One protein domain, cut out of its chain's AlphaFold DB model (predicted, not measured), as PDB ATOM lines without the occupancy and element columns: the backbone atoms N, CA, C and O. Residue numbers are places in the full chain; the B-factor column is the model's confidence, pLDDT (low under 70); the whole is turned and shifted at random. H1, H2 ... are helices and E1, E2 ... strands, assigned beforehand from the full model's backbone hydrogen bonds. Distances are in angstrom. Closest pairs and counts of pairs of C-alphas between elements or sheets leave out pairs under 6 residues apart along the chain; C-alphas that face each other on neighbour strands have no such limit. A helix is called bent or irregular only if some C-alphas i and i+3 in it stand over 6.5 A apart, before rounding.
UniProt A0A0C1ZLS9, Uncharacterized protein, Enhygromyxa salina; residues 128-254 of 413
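What this domain is: This is residues 128 to 254 of the 413 residues of an uncharacterized protein of Enhygromyxa salina (UniProt A0A0C1ZLS9). One antiparallel sheet of eight strands is curled like part of a barrel and folded back on itself, so that E1 to E4 face E6 to E8 across a hinge at E5, and the edge strands E1 and E8 come close at one end. The last part of helix H2, residues 237 to 246, packs on the sheet, mainly on E6 and E7, while the rest of H2 runs away from it toward the small helix H1 at the far end of the longest axis, where residues 223 to 228 stick out. The printed part has 127 residues, with named elements in the order E1 E2 E3 E4 E5 E6 E7 H1 H2 E8, and the sheet's order is E1 - E2 - E3 - E4 - E5 - E6 - E7 - E8. The class is mixed, helices and strands, with 19 residues in helices and 62 in strands. The whole is compact, with a radius of gyration of the C-alphas of 15.4 A and spans of 49 by 36 by 24 A.

How they stand to each other: The sheet is made of E1 at residues 137 to 139, E2 at 142 to 145, E3 at 148 to 153, E4 at 156 to 167, E5 at 176 to 188, E6 at 194 to 206, E7 at 209 to 215 and E8 at 250 to 253. It is strongly twisted, and the way across it turns by 122 degrees. E1 to E7 form a meander, each strand the antiparallel neighbour of the one before. It is a folded sheet, one sheet bent back into two leaves that face each other, with 22 pairs of C-alphas within 11 A between them. E4 bends by 70 degrees at residue 164, E5 by 79 degrees at residue 181 and E6 by 70 degrees at residue 198. E5 and E6, a hairpin, stand at 157 degrees, with N 183 and O 199 within hydrogen-bond range at 2.8 A. E4 and E5, also a hairpin, have N 161 and O 184 at 2.8 A. In the hairpin of E3 and E4, N 149 and O 160 are 2.9 A apart; in that of E1 and E2, N 139 and O 142 are 2.7 A apart. E7 and E8 are antiparallel at 162 degrees, with N 210 and O 252 at 2.8 A. The edge strands are E1 and E8, and their closest C-alphas, those of Tyr 139 and Ala 252, are 5.2 A apart. H2, residues 232 to 246, is on the sheet; its closest C-alphas to E6 are those of Asn 241 and Phe 197, 5.5 A apart, and to E7 those of Cys 245 and Phe 214, 5.3 A apart. H1, residues 227 to 230, is not on the sheet; it is close to H2 but not clearly touching, with the C-alphas of Arg 228 and Val 234 6.7 A apart. In H2 every O i to N i+4 pair is within hydrogen-bond range; H1, four residues, is too short for such a pair.

Where its parts are: E6 is 33.4 A from first to last C-alpha, E5 29.8 A and E4 29.2 A. H2 is 20.9 A long and E7 20.2 A. E1 begins at C-alpha 137, at (115.723, 82.832, 99.636). H2 begins at C-alpha 232, at (138.015, 93.173, 68.646), and E8 ends at C-alpha 253, at (120.874, 74.102, 98.690).

The domain as a whole: The two C-alphas farthest apart are those of Asp 173 and Glu 227, at 48.5 A. The printed part has no cut. The link from E7 to H1, 11 residues, is long, and that from E4 to E5, 8 residues, is short but not tight. The mean pLDDT of the printed part is 75.4, and 31 residues are under 70, among them residues 150 to 158, 167 to 174 and 189 to 192.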
ATOM      1  N   LEU A 128     105.924  85.782  84.208       64.75
ATOM      2  CA  LEU A 128     105.697  86.003  85.620       64.75
ATOM      3  C   LEU A 128     106.108  87.437  85.945       64.75
ATOM      4  O   LEU A 128     107.227  87.846  85.632       64.75
ATOM      5  N   ASP A 129     105.210  88.174  86.592       67.00
ATOM      6  CA  ASP A 129     105.525  89.500  87.128       67.00
ATOM      7  C   ASP A 129     106.495  89.405  88.325       67.00
ATOM      8  O   ASP A 129     107.235  90.349  88.604       67.00
ATOM      9  N   GLU A 130     106.505  88.264  89.030       71.38
ATOM     10  CA  GLU A 130     107.338  87.997  90.210       71.38
ATOM     11  C   GLU A 130     107.817  86.533  90.251       71.38
ATOM     12  O   GLU A 130     107.158  85.624  89.744       71.38
ATOM     13  N   LEU A 131     108.967  86.284  90.886       77.00
ATOM     14  CA  LEU A 131     109.515  84.933  91.048       77.00
ATOM     15  C   LEU A 131     108.665  84.096  92.033       77.00
ATOM     16  O   LEU A 131     108.289  84.616  93.090       77.00
ATOM     17  N   PRO A 132     108.424  82.792  91.775       78.19
ATOM     18  CA  PRO A 132     107.707  81.917  92.705       78.19
ATOM     19  C   PRO A 132     108.328  81.900  94.106       78.19
ATOM     20  O   PRO A 132     109.545  81.805  94.265       78.19
ATOM     21  N   SER A 133     107.495  81.910  95.148       81.12
ATOM     22  CA  SER A 133     107.959  81.962  96.546       81.12
ATOM     23  C   SER A 133     108.869  80.793  96.941       81.12
ATOM     24  O   SER A 133     109.748  80.952  97.789       81.12
ATOM     25  N   MET A 134     108.708  79.630  96.303       80.56
ATOM     26  CA  MET A 134     109.542  78.458  96.569       80.56
ATOM     27  C   MET A 134     111.019  78.687  96.227       80.56
ATOM     28  O   MET A 134     111.887  78.231  96.973       80.56
ATOM     29  N   ILE A 135     111.313  79.445  95.163       82.50
ATOM     30  CA  ILE A 135     112.689  79.729  94.741       82.50
ATOM     31  C   ILE A 135     113.296  80.943  95.445       82.50
ATOM     32  O   ILE A 135     114.507  81.116  95.397       82.50
ATOM     33  N   GLN A 136     112.494  81.755  96.136       83.50
ATOM     34  CA  GLN A 136     112.992  82.884  96.922       83.50
ATOM     35  C   GLN A 136     113.809  82.386  98.125       83.50
ATOM     36  O   GLN A 136     113.521  81.334  98.707       83.50
ATOM     37  N   GLY A 137     114.827  83.144  98.523       79.38
ATOM     38  CA  GLY A 137     115.723  82.832  99.636       79.38
ATOM     39  C   GLY A 137     117.193  82.819  99.230       79.38
ATOM     40  O   GLY A 137     117.554  83.220  98.128       79.38
ATOM     41  N   ARG A 138     118.063  82.374 100.139       79.81
ATOM     42  CA  ARG A 138     119.511  82.358  99.914       79.81
ATOM     43  C   ARG A 138     120.014  80.954  99.582       79.81
ATOM     44  O   ARG A 138     119.674  80.005 100.279       79.81
ATOM     45  N   TYR A 139     120.838  80.834  98.549       82.44
ATOM     46  CA  TYR A 139     121.409  79.603  98.007       82.44
ATOM     47  C   TYR A 139     122.916  79.804  97.820       82.44
ATOM     48  O   TYR A 139     123.394  80.211  96.764       82.44
ATOM     49  N   GLY A 140     123.692  79.571  98.878       76.88
ATOM     50  CA  GLY A 140     125.121  79.897  98.850       76.88
ATOM     51  C   GLY A 140     125.342  81.413  98.853       76.88
ATOM     52  O   GLY A 140     124.833  82.119  99.725       76.88
ATOM     53  N   ALA A 141     126.108  81.904  97.880       67.44
ATOM     54  CA  ALA A 141     126.314  83.337  97.672       67.44
ATOM     55  C   ALA A 141     125.121  84.020  96.971       67.44
ATOM     56  O   ALA A 141     125.029  85.241  96.995       67.44
ATOM     57  N   LEU A 142     124.191  83.261  96.381       74.81
ATOM     58  CA  LEU A 142     123.038  83.810  95.665       74.81
ATOM     59  C   LEU A 142     121.888  84.108  96.633       74.81
ATOM     60  O   LEU A 142     121.386  83.212  97.305       74.81
ATOM     61  N   LEU A 143     121.437  85.354  96.691       77.94
ATOM     62  CA  LEU A 143     120.218  85.799  97.358       77.94
ATOM     63  C   LEU A 143     119.138  86.061  96.303       77.94
ATOM     64  O   LEU A 143     119.319  86.897  95.430       77.94
ATOM     65  N   ILE A 144     118.005  85.371  96.385       79.31
ATOM     66  CA  ILE A 144     116.895  85.496  95.436       79.31
ATOM     67  C   ILE A 144     115.714  86.152  96.141       79.31
ATOM     68  O   ILE A 144     115.127  85.581  97.063       79.31
ATOM     69  N   GLU A 145     115.367  87.352  95.699       76.56
ATOM     70  CA  GLU A 145     114.248  88.151  96.188       76.56
ATOM     71  C   GLU A 145     113.074  88.076  95.203       76.56
ATOM     72  O   GLU A 145     113.215  87.615  94.073       76.56
ATOM     73  N   ALA A 146     111.890  88.552  95.597       71.88
ATOM     74  CA  ALA A 146     110.687  88.462  94.760       71.88
ATOM     75  C   ALA A 146     110.847  89.093  93.359       71.88
ATOM     76  O   ALA A 146     110.204  88.653  92.407       71.88
ATOM     77  N   LYS A 147     111.715  90.108  93.237       68.69
ATOM     78  CA  LYS A 147     111.894  90.925  92.026       68.69
ATOM     79  C   LYS A 147     113.276  90.806  91.379       68.69
ATOM     80  O   LYS A 147     113.593  91.590  90.489       68.69
ATOM     81  N   GLY A 148     114.110  89.865  91.819       69.12
ATOM     82  CA  GLY A 148     115.441  89.694  91.241       69.12
ATOM     83  C   GLY A 148     116.354  88.803  92.066       69.12
ATOM     84  O   GLY A 148     116.004  88.356  93.154       69.12
ATOM     85  N   MET A 149     117.545  88.551  91.535       71.38
ATOM     86  CA  MET A 149     118.595  87.815  92.229       71.38
ATOM     87  C   MET A 149     119.782  88.738  92.498       71.38
ATOM     88  O   MET A 149     120.055  89.659  91.736       71.38
ATOM     89  N   ARG A 150     120.507  88.494  93.580       69.38
ATOM     90  CA  ARG A 150     121.723  89.203  93.968       69.38
ATOM     91  C   ARG A 150     122.793  88.179  94.297       69.38
ATOM     92  O   ARG A 150     122.563  87.317  95.140       69.38
ATOM     93  N   LEU A 151     123.958  88.280  93.675       62.69
ATOM     94  CA  LEU A 151     125.125  87.516  94.088       62.69
ATOM     95  C   LEU A 151     125.874  88.344  95.134       62.69
ATOM     96  O   LEU A 151     126.247  89.489  94.905       62.69
ATOM     97  N   ASP A 152     126.046  87.765  96.311       58.50
ATOM     98  CA  ASP A 152     126.687  88.397  97.454       58.50
ATOM     99  C   ASP A 152     128.062  87.760  97.642       58.50
ATOM    100  O   ASP A 152     128.230  86.808  98.412       58.50
ATOM    101  N   LEU A 153     129.022  88.232  96.845       51.94
ATOM    102  CA  LEU A 153     130.435  87.953  97.070       51.94
ATOM    103  C   LEU A 153     130.963  89.020  98.028       51.94
ATOM    104  O   LEU A 153     130.615  90.191  97.895       51.94
ATOM    105  N   ASP A 154     131.841  88.642  98.959       43.28
ATOM    106  CA  ASP A 154     132.341  89.524 100.030       43.28
ATOM    107  C   ASP A 154     132.903  90.882  99.525       43.28
ATOM    108  O   ASP A 154     132.932  91.866 100.269       43.28
ATOM    109  N   TRP A 155     133.270  90.957  98.241       44.03
ATOM    110  CA  TRP A 155     133.853  92.101  97.533       44.03
ATOM    111  C   TRP A 155     133.075  92.636  96.311       44.03
ATOM    112  O   TRP A 155     133.545  93.591  95.711       44.03
ATOM    113  N   ALA A 156     131.935  92.052  95.917       50.25
ATOM    114  CA  ALA A 156     131.253  92.423  94.669       50.25
ATOM    115  C   ALA A 156     129.734  92.503  94.851       50.25
ATOM    116  O   ALA A 156     129.129  91.671  95.535       50.25
ATOM    117  N   HIS A 157     129.129  93.511  94.228       61.19
ATOM    118  CA  HIS A 157     127.698  93.781  94.272       61.19
ATOM    119  C   HIS A 157     127.081  93.541  92.892       61.19
ATOM    120  O   HIS A 157     126.687  94.480  92.211       61.19
ATOM    121  N   ALA A 158     126.957  92.271  92.501       67.50
ATOM    122  CA  ALA A 158     126.283  91.919  91.258       67.50
ATOM    123  C   ALA A 158     124.784  91.684  91.499       67.50
ATOM    124  O   ALA A 158     124.371  90.813  92.278       67.50
ATOM    125  N   GLN A 159     123.949  92.450  90.805       71.56
ATOM    126  CA  GLN A 159     122.504  92.280  90.763       71.56
ATOM    127  C   GLN A 159     122.090  91.689  89.417       71.56
ATOM    128  O   GLN A 159     122.470  92.180  88.363       71.56
ATOM    129  N   PHE A 160     121.247  90.666  89.452       73.69
ATOM    130  CA  PHE A 160     120.624  90.076  88.281       73.69
ATOM    131  C   PHE A 160     119.142  90.424  88.266       73.69
ATOM    132  O   PHE A 160     118.362  90.047  89.149       73.69
ATOM    133  N   GLN A 161     118.749  91.137  87.224       76.94
ATOM    134  CA  GLN A 161     117.379  91.529  86.976       76.94
ATOM    135  C   GLN A 161     116.853  90.774  85.761       76.94
ATOM    136  O   GLN A 161     117.138  91.124  84.615       76.94
ATOM    137  N   ALA A 162     116.051  89.743  86.010       71.38
ATOM    138  CA  ALA A 162     115.297  89.091  84.952       71.38
ATOM    139  C   ALA A 162     114.221  90.053  84.431       71.38
ATOM    140  O   ALA A 162     113.393  90.537  85.200       71.38
ATOM    141  N   THR A 163     114.225  90.333  83.132       68.88
ATOM    142  CA  THR A 163     113.183  91.144  82.486       68.88
ATOM    143  C   THR A 163     112.055  90.272  81.951       68.88
ATOM    144  O   THR A 163     110.908  90.706  81.898       68.88
ATOM    145  N   THR A 164     112.368  89.024  81.592       71.31
ATOM    146  CA  THR A 164     111.384  88.038  81.145       71.31
ATOM    147  C   THR A 164     111.604  86.717  81.864       71.31
ATOM    148  O   THR A 164     112.542  85.983  81.549       71.31
ATOM    149  N   ILE A 165     110.707  86.402  82.799       70.81
ATOM    150  CA  ILE A 165     110.665  85.134  83.532       70.81
ATOM    151  C   ILE A 165     109.465  84.340  83.039       70.81
ATOM    152  O   ILE A 165     108.366  84.882  82.929       70.81
ATOM    153  N   ARG A 166     109.653  83.054  82.763       70.31
ATOM    154  CA  ARG A 166     108.569  82.158  82.362       70.31
ATOM    155  C   ARG A 166     108.648  80.865  83.147       70.31
ATOM    156  O   ARG A 166     109.717  80.269  83.236       70.31
ATOM    157  N   GLU A 167     107.516  80.421  83.673       65.12
ATOM    158  CA  GLU A 167     107.420  79.103  84.288       65.12
ATOM    159  C   GLU A 167     107.467  78.010  83.216       65.12
ATOM    160  O   GLU A 167     106.779  78.081  82.193       65.12
ATOM    161  N   LEU A 168     108.305  77.001  83.437       60.28
ATOM    162  CA  LEU A 168     108.426  75.851  82.556       60.28
ATOM    163  C   LEU A 168     107.436  74.747  82.966       60.28
ATOM    164  O   LEU A 168     107.150  74.579  84.154       60.28
ATOM    165  N   PRO A 169     106.937  73.937  82.008       51.81
ATOM    166  CA  PRO A 169     105.910  72.916  82.254       51.81
ATOM    167  C   PRO A 169     106.279  71.807  83.252       51.81
ATOM    168  O   PRO A 169     105.400  71.037  83.634       51.81
ATOM    169  N   GLY A 170     107.555  71.679  83.631       55.28
ATOM    170  CA  GLY A 170     108.014  70.742  84.661       55.28
ATOM    171  C   GLY A 170     107.720  71.196  86.094       55.28
ATOM    172  O   GLY A 170     107.900  70.406  87.027       55.28
ATOM    173  N   SER A 171     107.241  72.431  86.264       59.22
ATOM    174  CA  SER A 171     106.944  73.012  87.569       59.22
ATOM    175  C   SER A 171     105.723  72.372  88.237       59.22
ATOM    176  O   SER A 171     104.707  72.084  87.601       59.22
ATOM    177  N   ASN A 172     105.846  72.111  89.532       68.38
ATOM    178  CA  ASN A 172     104.837  71.572  90.434       68.38
ATOM    179  C   ASN A 172     105.189  71.962  91.884       68.38
ATOM    180  O   ASN A 172     106.170  72.661  92.127       68.38
ATOM    181  N   ASP A 173     104.416  71.485  92.859       69.81
ATOM    182  CA  ASP A 173     104.601  71.850  94.272       69.81
ATOM    183  C   ASP A 173     105.992  71.487  94.843       69.81
ATOM    184  O   ASP A 173     106.448  72.104  95.804       69.81
ATOM    185  N   GLU A 174     106.683  70.501  94.262       69.94
ATOM    186  CA  GLU A 174     107.985  70.000  94.727       69.94
ATOM    187  C   GLU A 174     109.162  70.457  93.849       69.94
ATOM    188  O   GLU A 174     110.321  70.373  94.264       69.94
ATOM    189  N   ARG A 175     108.882  70.954  92.640       76.94
ATOM    190  CA  ARG A 175     109.890  71.347  91.653       76.94
ATOM    191  C   ARG A 175     109.477  72.627  90.948       76.94
ATOM    192  O   ARG A 175     108.411  72.659  90.362       76.94
ATOM    193  N   ALA A 176     110.340  73.633  90.912       79.12
ATOM    194  CA  ALA A 176     110.160  74.794  90.040       79.12
ATOM    195  C   ALA A 176     111.204  74.778  88.934       79.12
ATOM    196  O   ALA A 176     112.385  74.561  89.191       79.12
ATOM    197  N   GLU A 177     110.773  75.056  87.715       76.25
ATOM    198  CA  GLU A 177     111.634  75.252  86.561       76.25
ATOM    199  C   GLU A 177     111.258  76.574  85.902       76.25
ATOM    200  O   GLU A 177     110.102  76.785  85.539       76.25
ATOM    201  N   LEU A 178     112.225  77.468  85.736       75.50
ATOM    202  CA  LEU A 178     112.025  78.781  85.139       75.50
ATOM    203  C   LEU A 178     112.973  78.986  83.968       75.50
ATOM    204  O   LEU A 178     114.144  78.613  84.025       75.50
ATOM    205  N   LEU A 179     112.464  79.648  82.937       72.94
ATOM    206  CA  LEU A 179     113.248  80.223  81.858       72.94
ATOM    207  C   LEU A 179     113.395  81.721  82.096       72.94
ATOM    208  O   LEU A 179     112.402  82.438  82.242       72.94
ATOM    209  N   ILE A 180     114.634  82.186  82.049       77.12
ATOM    210  CA  ILE A 180     114.988  83.594  82.027       77.12
ATOM    211  C   ILE A 180     115.389  83.937  80.595       77.12
ATOM    212  O   ILE A 180     116.455  83.548  80.131       77.12
ATOM    213  N   ALA A 181     114.504  84.596  79.849       61.94
ATOM    214  CA  ALA A 181     114.737  84.832  78.422       61.94
ATOM    215  C   ALA A 181     115.650  86.038  78.173       61.94
ATOM    216  O   ALA A 181     116.452  86.012  77.249       61.94
ATOM    217  N   ASP A 182     115.570  87.047  79.031       70.88
ATOM    218  CA  ASP A 182     116.447  88.206  79.012       70.88
ATOM    219  C   ASP A 182     116.644  88.641  80.462       70.88
ATOM    220  O   ASP A 182     115.682  88.888  81.197       70.88
ATOM    221  N   ALA A 183     117.891  88.718  80.889       75.50
ATOM    222  CA  ALA A 183     118.266  89.267  82.167       75.50
ATOM    223  C   ALA A 183     119.411  90.232  82.004       75.50
ATOM    224  O   ALA A 183     120.306  90.028  81.189       75.50
ATOM    225  N   LYS A 184     119.358  91.269  82.824       82.81
ATOM    226  CA  LYS A 184     120.395  92.266  82.933       82.81
ATOM    227  C   LYS A 184     121.182  91.997  84.201       82.81
ATOM    228  O   LYS A 184     120.605  91.987  85.288       82.81
ATOM    229  N   ILE A 185     122.477  91.771  84.057       78.38
ATOM    230  CA  ILE A 185     123.407  91.748  85.178       78.38
ATOM    231  C   ILE A 185     123.978  93.149  85.294       78.38
ATOM    232  O   ILE A 185     124.493  93.690  84.322       78.38
ATOM    233  N   ILE A 186     123.843  93.725  86.474       77.88
ATOM    234  CA  ILE A 186     124.417  95.003  86.852       77.88
ATOM    235  C   ILE A 186     125.484  94.667  87.882       77.88
ATOM    236  O   ILE A 186     125.146  94.230  88.982       77.88
ATOM    237  N   ASP A 187     126.746  94.800  87.501       75.62
ATOM    238  CA  ASP A 187     127.885  94.539  88.377       75.62
ATOM    239  C   ASP A 187     128.628  95.843  88.641       75.62
ATOM    240  O   ASP A 187     128.892  96.602  87.711       75.62
ATOM    241  N   GLU A 188     128.927  96.124  89.902       70.44
ATOM    242  CA  GLU A 188     129.700  97.295  90.301       70.44
ATOM    243  C   GLU A 188     131.090  96.836  90.730       70.44
ATOM    244  O   GLU A 188     131.226  95.995  91.625       70.44
ATOM    245  N   ASP A 189     132.117  97.367  90.067       68.12
ATOM    246  CA  ASP A 189     133.498  97.038  90.394       68.12
ATOM    247  C   ASP A 189     133.978  97.730  91.686       68.12
ATOM    248  O   ASP A 189     133.272  98.519  92.317       68.12
ATOM    249  N   ALA A 190     135.208  97.423  92.104       60.19
ATOM    250  CA  ALA A 190     135.798  97.984  93.320       60.19
ATOM    251  C   ALA A 190     135.978  99.517  93.276       60.19
ATOM    252  O   ALA A 190     136.140 100.133  94.330       60.19
ATOM    253  N   ASP A 191     135.943 100.120  92.084       62.94
ATOM    254  CA  ASP A 191     136.067 101.559  91.857       62.94
ATOM    255  C   ASP A 191     134.688 102.247  91.721       62.94
ATOM    256  O   ASP A 191     134.617 103.464  91.515       62.94
ATOM    257  N   GLY A 192     133.586 101.498  91.867       62.84
ATOM    258  CA  GLY A 192     132.214 102.004  91.778       62.84
ATOM    259  C   GLY A 192     131.691 102.147  90.345       62.84
ATOM    260  O   GLY A 192     130.696 102.842  90.116       62.84
ATOM    261  N   VAL A 193     132.360 101.552  89.353       71.31
ATOM    262  CA  VAL A 193     131.925 101.580  87.953       71.31
ATOM    263  C   VAL A 193     130.905 100.477  87.713       71.31
ATOM    264  O   VAL A 193     131.156  99.298  87.947       71.31
ATOM    265  N   THR A 194     129.741 100.871  87.200       76.31
ATOM    266  CA  THR A 194     128.665  99.942  86.856       76.31
ATOM    267  C   THR A 194     128.851  99.366  85.453       76.31
ATOM    268  O   THR A 194     128.859 100.099  84.460       76.31
ATOM    269  N   HIS A 195     128.922  98.043  85.369       77.88
ATOM    270  CA  HIS A 195     128.927  97.257  84.145       77.88
ATOM    271  C   HIS A 195     127.582  96.565  83.937       77.88
ATOM    272  O   HIS A 195     126.979  96.045  84.876       77.88
ATOM    273  N   GLU A 196     127.118  96.550  82.690       84.38
ATOM    274  CA  GLU A 196     125.855  95.922  82.311       84.38
ATOM    275  C   GLU A 196     126.111  94.774  81.333       84.38
ATOM    276  O   GLU A 196     126.706  94.973  80.272       84.38
ATOM    277  N   PHE A 197     125.632  93.584  81.687       85.00
ATOM    278  CA  PHE A 197     125.709  92.382  80.859       85.00
ATOM    279  C   PHE A 197     124.318  91.810  80.632       85.00
ATOM    280  O   PHE A 197     123.387  92.063  81.401       85.00
ATOM    281  N   GLU A 198     124.176  91.009  79.583       83.56
ATOM    282  CA  GLU A 198     122.902  90.390  79.238       83.56
ATOM    283  C   GLU A 198     123.042  88.873  79.159       83.56
ATOM    284  O   GLU A 198     123.886  88.363  78.421       83.56
ATOM    285  N   CYS A 199     122.180  88.168  79.893       80.81
ATOM    286  CA  CYS A 199     122.149  86.709  79.969       80.81
ATOM    287  C   CYS A 199     120.734  86.173  79.734       80.81
ATOM    288  O   CYS A 199     119.737  86.795  80.102       80.81
ATOM    289  N   SER A 200     120.648  84.984  79.154       78.75
ATOM    290  CA  SER A 200     119.458  84.132  79.152       78.75
ATOM    291  C   SER A 200     119.808  82.847  79.893       78.75
ATOM    292  O   SER A 200     120.972  82.488  79.949       78.75
ATOM    293  N   GLY A 201     118.850  82.134  80.469       76.69
ATOM    294  CA  GLY A 201     119.182  80.923  81.211       76.69
ATOM    295  C   GLY A 201     117.999  80.150  81.749       76.69
ATOM    296  O   GLY A 201     116.844  80.539  81.572       76.69
ATOM    297  N   THR A 202     118.292  79.067  82.456       77.94
ATOM    298  CA  THR A 202     117.315  78.314  83.238       77.94
ATOM    299  C   THR A 202     117.648  78.342  84.721       77.94
ATOM    300  O   THR A 202     118.808  78.354  85.129       77.94
ATOM    301  N   MET A 203     116.600  78.326  85.540       80.50
ATOM    302  CA  MET A 203     116.703  78.129  86.980       80.50
ATOM    303  C   MET A 203     115.813  76.962  87.376       80.50
ATOM    304  O   MET A 203     114.620  76.964  87.086       80.50
ATOM    305  N   THR A 204     116.377  75.972  88.057       84.25
ATOM    306  CA  THR A 204     115.642  74.781  88.490       84.25
ATOM    307  C   THR A 204     115.813  74.576  89.985       84.25
ATOM    308  O   THR A 204     116.927  74.377  90.451       84.25
ATOM    309  N   LEU A 205     114.713  74.579  90.735       84.75
ATOM    310  CA  LEU A 205     114.669  74.105  92.115       84.75
ATOM    311  C   LEU A 205     114.075  72.699  92.123       84.75
ATOM    312  O   LEU A 205     112.890  72.535  91.850       84.75
ATOM    313  N   ALA A 206     114.888  71.702  92.453       83.81
ATOM    314  CA  ALA A 206     114.464  70.315  92.626       83.81
ATOM    315  C   ALA A 206     115.203  69.708  93.824       83.81
ATOM    316  O   ALA A 206     116.371  70.019  94.054       83.81
ATOM    317  N   ASP A 207     114.527  68.872  94.615       83.94
ATOM    318  CA  ASP A 207     115.124  68.188  95.775       83.94
ATOM    319  C   ASP A 207     115.817  69.144  96.777       83.94
ATOM    320  O   ASP A 207     116.861  68.838  97.358       83.94
ATOM    321  N   GLY A 208     115.265  70.352  96.955       81.88
ATOM    322  CA  GLY A 208     115.824  71.392  97.834       81.88
ATOM    323  C   GLY A 208     117.118  72.045  97.326       81.88
ATOM    324  O   GLY A 208     117.753  72.811  98.059       81.88
ATOM    325  N   ARG A 209     117.512  71.759  96.082       85.88
ATOM    326  CA  ARG A 209     118.686  72.316  95.413       85.88
ATOM    327  C   ARG A 209     118.261  73.209  94.258       85.88
ATOM    328  O   ARG A 209     117.525  72.778  93.376       85.88
ATOM    329  N   LEU A 210     118.752  74.440  94.276       88.81
ATOM    330  CA  LEU A 210     118.676  75.339  93.139       88.81
ATOM    331  C   LEU A 210     119.876  75.081  92.229       88.81
ATOM    332  O   LEU A 210     121.005  75.047  92.718       88.81
ATOM    333  N   THR A 211     119.616  74.930  90.938       85.94
ATOM    334  CA  THR A 211     120.606  74.863  89.864       85.94
ATOM    335  C   THR A 211     120.328  75.985  88.872       85.94
ATOM    336  O   THR A 211     119.170  76.210  88.510       85.94
ATOM    337  N   THR A 212     121.376  76.669  88.438       84.50
ATOM    338  CA  THR A 212     121.345  77.763  87.465       84.50
ATOM    339  C   THR A 212     122.276  77.446  86.298       84.50
ATOM    340  O   THR A 212     123.334  76.850  86.504       84.50
ATOM    341  N   ASP A 213     121.832  77.790  85.089       81.69
ATOM    342  CA  ASP A 213     122.551  77.597  83.820       81.69
ATOM    343  C   ASP A 213     122.199  78.766  82.887       81.69
ATOM    344  O   ASP A 213     121.051  78.878  82.441       81.69
ATOM    345  N   PHE A 214     123.144  79.672  82.675       83.06
ATOM    346  CA  PHE A 214     123.030  80.942  81.983       83.06
ATOM    347  C   PHE A 214     124.012  81.009  80.816       83.06
ATOM    348  O   PHE A 214     125.129  80.518  80.847       83.06
ATOM    349  N   TRP A 215     123.593  81.688  79.761       79.56
ATOM    350  CA  TRP A 215     124.348  81.851  78.534       79.56
ATOM    351  C   TRP A 215     124.080  83.220  77.916       79.56
ATOM    352  O   TRP A 215     123.056  83.866  78.159       79.56
ATOM    353  N   VAL A 216     124.989  83.653  77.046       79.69
ATOM    354  CA  VAL A 216     124.820  84.893  76.284       79.69
ATOM    355  C   VAL A 216     123.643  84.744  75.309       79.69
ATOM    356  O   VAL A 216     123.625  83.793  74.518       79.69
ATOM    357  N   PRO A 217     122.659  85.667  75.306       73.19
ATOM    358  CA  PRO A 217     121.521  85.611  74.401       73.19
ATOM    359  C   PRO A 217     121.990  85.485  72.953       73.19
ATOM    360  O   PRO A 217     122.873  86.219  72.514       73.19
ATOM    361  N   ALA A 218     121.358  84.605  72.172       66.31
ATOM    362  CA  ALA A 218     121.798  84.299  70.806       66.31
ATOM    363  C   ALA A 218     121.944  85.543  69.903       66.31
ATOM    364  O   ALA A 218     122.806  85.564  69.029       66.31
ATOM    365  N   ARG A 219     121.147  86.596  70.142       73.38
ATOM    366  CA  ARG A 219     121.226  87.881  69.420       73.38
ATOM    367  C   ARG A 219     122.535  88.649  69.644       73.38
ATOM    368  O   ARG A 219     122.883  89.500  68.834       73.38
ATOM    369  N   LEU A 220     123.237  88.375  70.742       71.19
ATOM    370  CA  LEU A 220     124.523  88.984  71.077       71.19
ATOM    371  C   LEU A 220     125.714  88.141  70.620       71.19
ATOM    372  O   LEU A 220     126.837  88.638  70.640       71.19
ATOM    373  N   VAL A 221     125.483  86.902  70.176       76.50
ATOM    374  CA  VAL A 221     126.547  86.015  69.707       76.50
ATOM    375  C   VAL A 221     126.906  86.359  68.256       76.50
ATOM    376  O   VAL A 221     126.059  86.213  67.368       76.50
ATOM    377  N   PRO A 222     128.143  86.806  67.964       69.81
ATOM    378  CA  PRO A 222     128.540  87.161  66.606       69.81
ATOM    379  C   PRO A 222     128.471  85.950  65.672       69.81
ATOM    380  O   PRO A 222     128.910  84.851  66.017       69.81
ATOM    381  N   GLN A 223     127.955  86.142  64.455       70.44
ATOM    382  CA  GLN A 223     127.927  85.068  63.463       70.44
ATOM    383  C   GLN A 223     129.356  84.716  63.017       70.44
ATOM    384  O   GLN A 223     130.091  85.626  62.605       70.44
ATOM    385  N   PRO A 224     129.755  83.431  63.031       70.38
ATOM    386  CA  PRO A 224     131.070  83.013  62.559       70.38
ATOM    387  C   PRO A 224     131.350  83.520  61.137       70.38
ATOM    388  O   PRO A 224     130.567  83.288  60.220       70.38
ATOM    389  N   GLY A 225     132.469  84.225  60.952       69.62
ATOM    390  CA  GLY A 225     132.885  84.764  59.650       69.62
ATOM    391  C   GLY A 225     132.291  86.124  59.264       69.62
ATOM    392  O   GLY A 225     132.703  86.674  58.245       69.62
ATOM    393  N   SER A 226     131.386  86.698  60.063       75.69
ATOM    394  CA  SER A 226     130.900  88.073  59.857       75.69
ATOM    395  C   SER A 226     131.979  89.122  60.166       75.69
ATOM    396  O   SER A 226     132.883  88.865  60.960       75.69
ATOM    397  N   GLU A 227     131.868  90.325  59.588       78.25
ATOM    398  CA  GLU A 227     132.748  91.463  59.932       78.25
ATOM    399  C   GLU A 227     132.689  91.772  61.433       78.25
ATOM    400  O   GLU A 227     133.714  91.966  62.079       78.25
ATOM    401  N   ARG A 228     131.488  91.692  62.015       73.81
ATOM    402  CA  ARG A 228     131.246  91.884  63.446       73.81
ATOM    403  C   ARG A 228     131.954  90.836  64.316       73.81
ATOM    404  O   ARG A 228     132.364  91.145  65.426       73.81
ATOM    405  N   ALA A 229     132.130  89.608  63.824       76.06
ATOM    406  CA  ALA A 229     132.893  88.575  64.525       76.06
ATOM    407  C   ALA A 229     134.413  88.779  64.443       76.06
ATOM    408  O   ALA A 229     135.139  88.094  65.155       76.06
ATOM    409  N   GLN A 230     134.900  89.676  63.582       83.94
ATOM    410  CA  GLN A 230     136.317  90.044  63.469       83.94
ATOM    411  C   GLN A 230     136.641  91.345  64.219       83.94
ATOM    412  O   GLN A 230     137.812  91.702  64.336       83.94
ATOM    413  N   ASP A 231     135.619  92.038  64.723       88.88
ATOM    414  CA  ASP A 231     135.765  93.260  65.502       88.88
ATOM    415  C   ASP A 231     136.268  92.935  66.926       88.88
ATOM    416  O   ASP A 231     135.586  92.216  67.669       88.88
ATOM    417  N   PRO A 232     137.450  93.441  67.328       89.50
ATOM    418  CA  PRO A 232     138.015  93.173  68.646       89.50
ATOM    419  C   PRO A 232     137.153  93.713  69.797       89.50
ATOM    420  O   PRO A 232     137.142  93.102  70.864       89.50
ATOM    421  N   GLU A 233     136.412  94.809  69.607       88.31
ATOM    422  CA  GLU A 233     135.544  95.364  70.655       88.31
ATOM    423  C   GLU A 233     134.332  94.461  70.893       88.31
ATOM    424  O   GLU A 233     133.967  94.176  72.036       88.31
ATOM    425  N   VAL A 234     133.752  93.919  69.819       85.31
ATOM    426  CA  VAL A 234     132.636  92.970  69.921       85.31
ATOM    427  C   VAL A 234     133.082  91.662  70.571       85.31
ATOM    428  O   VAL A 234     132.361  91.124  71.408       85.31
ATOM    429  N   GLN A 235     134.261  91.146  70.217       85.12
ATOM    430  CA  GLN A 235     134.805  89.936  70.841       85.12
ATOM    431  C   GLN A 235     135.080  90.135  72.336       85.12
ATOM    432  O   GLN A 235     134.795  89.233  73.127       85.12
ATOM    433  N   ALA A 236     135.588  91.309  72.724       88.12
ATOM    434  CA  ALA A 236     135.813  91.654  74.122       88.12
ATOM    435  C   ALA A 236     134.489  91.722  74.896       88.12
ATOM    436  O   ALA A 236     134.364  91.088  75.942       88.12
ATOM    437  N   GLN A 237     133.473  92.403  74.351       87.31
ATOM    438  CA  GLN A 237     132.152  92.489  74.982       87.31
ATOM    439  C   GLN A 237     131.459  91.123  75.073       87.31
ATOM    440  O   GLN A 237     130.829  90.818  76.082       87.31
ATOM    441  N   HIS A 238     131.572  90.287  74.037       85.88
ATOM    442  CA  HIS A 238     131.019  88.934  74.056       85.88
ATOM    443  C   HIS A 238     131.680  88.074  75.129       85.88
ATOM    444  O   HIS A 238     130.976  87.488  75.943       85.88
ATOM    445  N   SER A 239     133.014  88.060  75.177       87.88
ATOM    446  CA  SER A 239     133.771  87.327  76.201       87.88
ATOM    447  C   SER A 239     133.418  87.803  77.613       87.88
ATOM    448  O   SER A 239     133.302  86.996  78.530       87.88
ATOM    449  N   ALA A 240     133.213  89.114  77.791       87.81
ATOM    450  CA  ALA A 240     132.799  89.679  79.069       87.81
ATOM    451  C   ALA A 240     131.373  89.246  79.457       87.81
ATOM    452  O   ALA A 240     131.147  88.886  80.608       87.81
ATOM    453  N   ASN A 241     130.433  89.209  78.502       86.62
ATOM    454  CA  ASN A 241     129.096  88.654  78.733       86.62
ATOM    455  C   ASN A 241     129.152  87.155  79.070       86.62
ATOM    456  O   ASN A 241     128.452  86.734  79.979       86.62
ATOM    457  N   GLU A 242     129.972  86.358  78.375       86.44
ATOM    458  CA  GLU A 242     130.134  84.921  78.662       86.44
ATOM    459  C   GLU A 242     130.631  84.709  80.090       86.44
ATOM    460  O   GLU A 242     129.980  84.025  80.870       86.44
ATOM    461  N   GLN A 243     131.717  85.384  80.471       86.25
ATOM    462  CA  GLN A 243     132.249  85.298  81.826       86.25
ATOM    463  C   GLN A 243     131.235  85.774  82.876       86.25
ATOM    464  O   GLN A 243     131.134  85.183  83.952       86.25
ATOM    465  N   ALA A 244     130.484  86.838  82.576       83.81
ATOM    466  CA  ALA A 244     129.429  87.314  83.453       83.81
ATOM    467  C   ALA A 244     128.322  86.268  83.608       83.81
ATOM    468  O   ALA A 244     127.941  86.016  84.740       83.81
ATOM    469  N   CYS A 245     127.836  85.631  82.537       83.88
ATOM    470  CA  CYS A 245     126.814  84.585  82.635       83.88
ATOM    471  C   CYS A 245     127.330  83.352  83.394       83.88
ATOM    472  O   CYS A 245     126.662  82.906  84.324       83.88
ATOM    473  N   ASP A 246     128.545  82.885  83.092       83.75
ATOM    474  CA  ASP A 246     129.169  81.723  83.740       83.75
ATOM    475  C   ASP A 246     129.303  81.906  85.264       83.75
ATOM    476  O   ASP A 246     129.176  80.954  86.034       83.75
ATOM    477  N   ASN A 247     129.528  83.137  85.742       79.44
ATOM    478  CA  ASN A 247     129.600  83.431  87.179       79.44
ATOM    479  C   ASN A 247     128.268  83.202  87.919       79.44
ATOM    480  O   ASN A 247     128.262  83.092  89.149       79.44
ATOM    481  N   TRP A 248     127.146  83.159  87.195       77.94
ATOM    482  CA  TRP A 248     125.820  82.881  87.748       77.94
ATOM    483  C   TRP A 248     125.436  81.405  87.659       77.94
ATOM    484  O   TRP A 248     124.395  81.026  88.204       77.94
ATOM    485  N   ASP A 249     126.275  80.569  87.052       79.50
ATOM    486  CA  ASP A 249     126.045  79.135  86.944       79.50
ATOM    487  C   ASP A 249     126.476  78.395  88.196       79.50
ATOM    488  O   ASP A 249     127.494  78.677  88.834       79.50
ATOM    489  N   GLY A 250     125.698  77.381  88.556       81.62
ATOM    490  CA  GLY A 250     126.063  76.522  89.664       81.62
ATOM    491  C   GLY A 250     124.888  75.818  90.300       81.62
ATOM    492  O   GLY A 250     123.785  75.738  89.763       81.62
ATOM    493  N   SER A 251     125.143  75.257  91.481       83.88
ATOM    494  CA  SER A 251     124.082  74.670  92.287       83.88
ATOM    495  C   SER A 251     124.336  74.823  93.780       83.88
ATOM    496  O   SER A 251     125.466  74.694  94.256       83.88
ATOM    497  N   ALA A 252     123.271  75.074  94.536       83.88
ATOM    498  CA  ALA A 252     123.326  75.205  95.984       83.88
ATOM    499  C   ALA A 252     121.997  74.805  96.635       83.88
ATOM    500  O   ALA A 252     120.923  74.924  96.048       83.88
ATOM    501  N   ALA A 253     122.064  74.322  97.875       85.25
ATOM    502  CA  ALA A 253     120.874  74.102  98.690       85.25
ATOM    503  C   ALA A 253     120.415  75.416  99.336       85.25
ATOM    504  O   ALA A 253     121.247  76.272  99.663       85.25
ATOM    505  N   LYS A 254     119.102  75.546  99.558       84.94
ATOM    506  CA  LYS A 254     118.541  76.692 100.283       84.94
ATOM    507  C   LYS A 254     119.141  76.749 101.684       84.94
ATOM    508  O   LYS A 254     119.162  75.751 102.406       84.94
TER     509      LYS A 254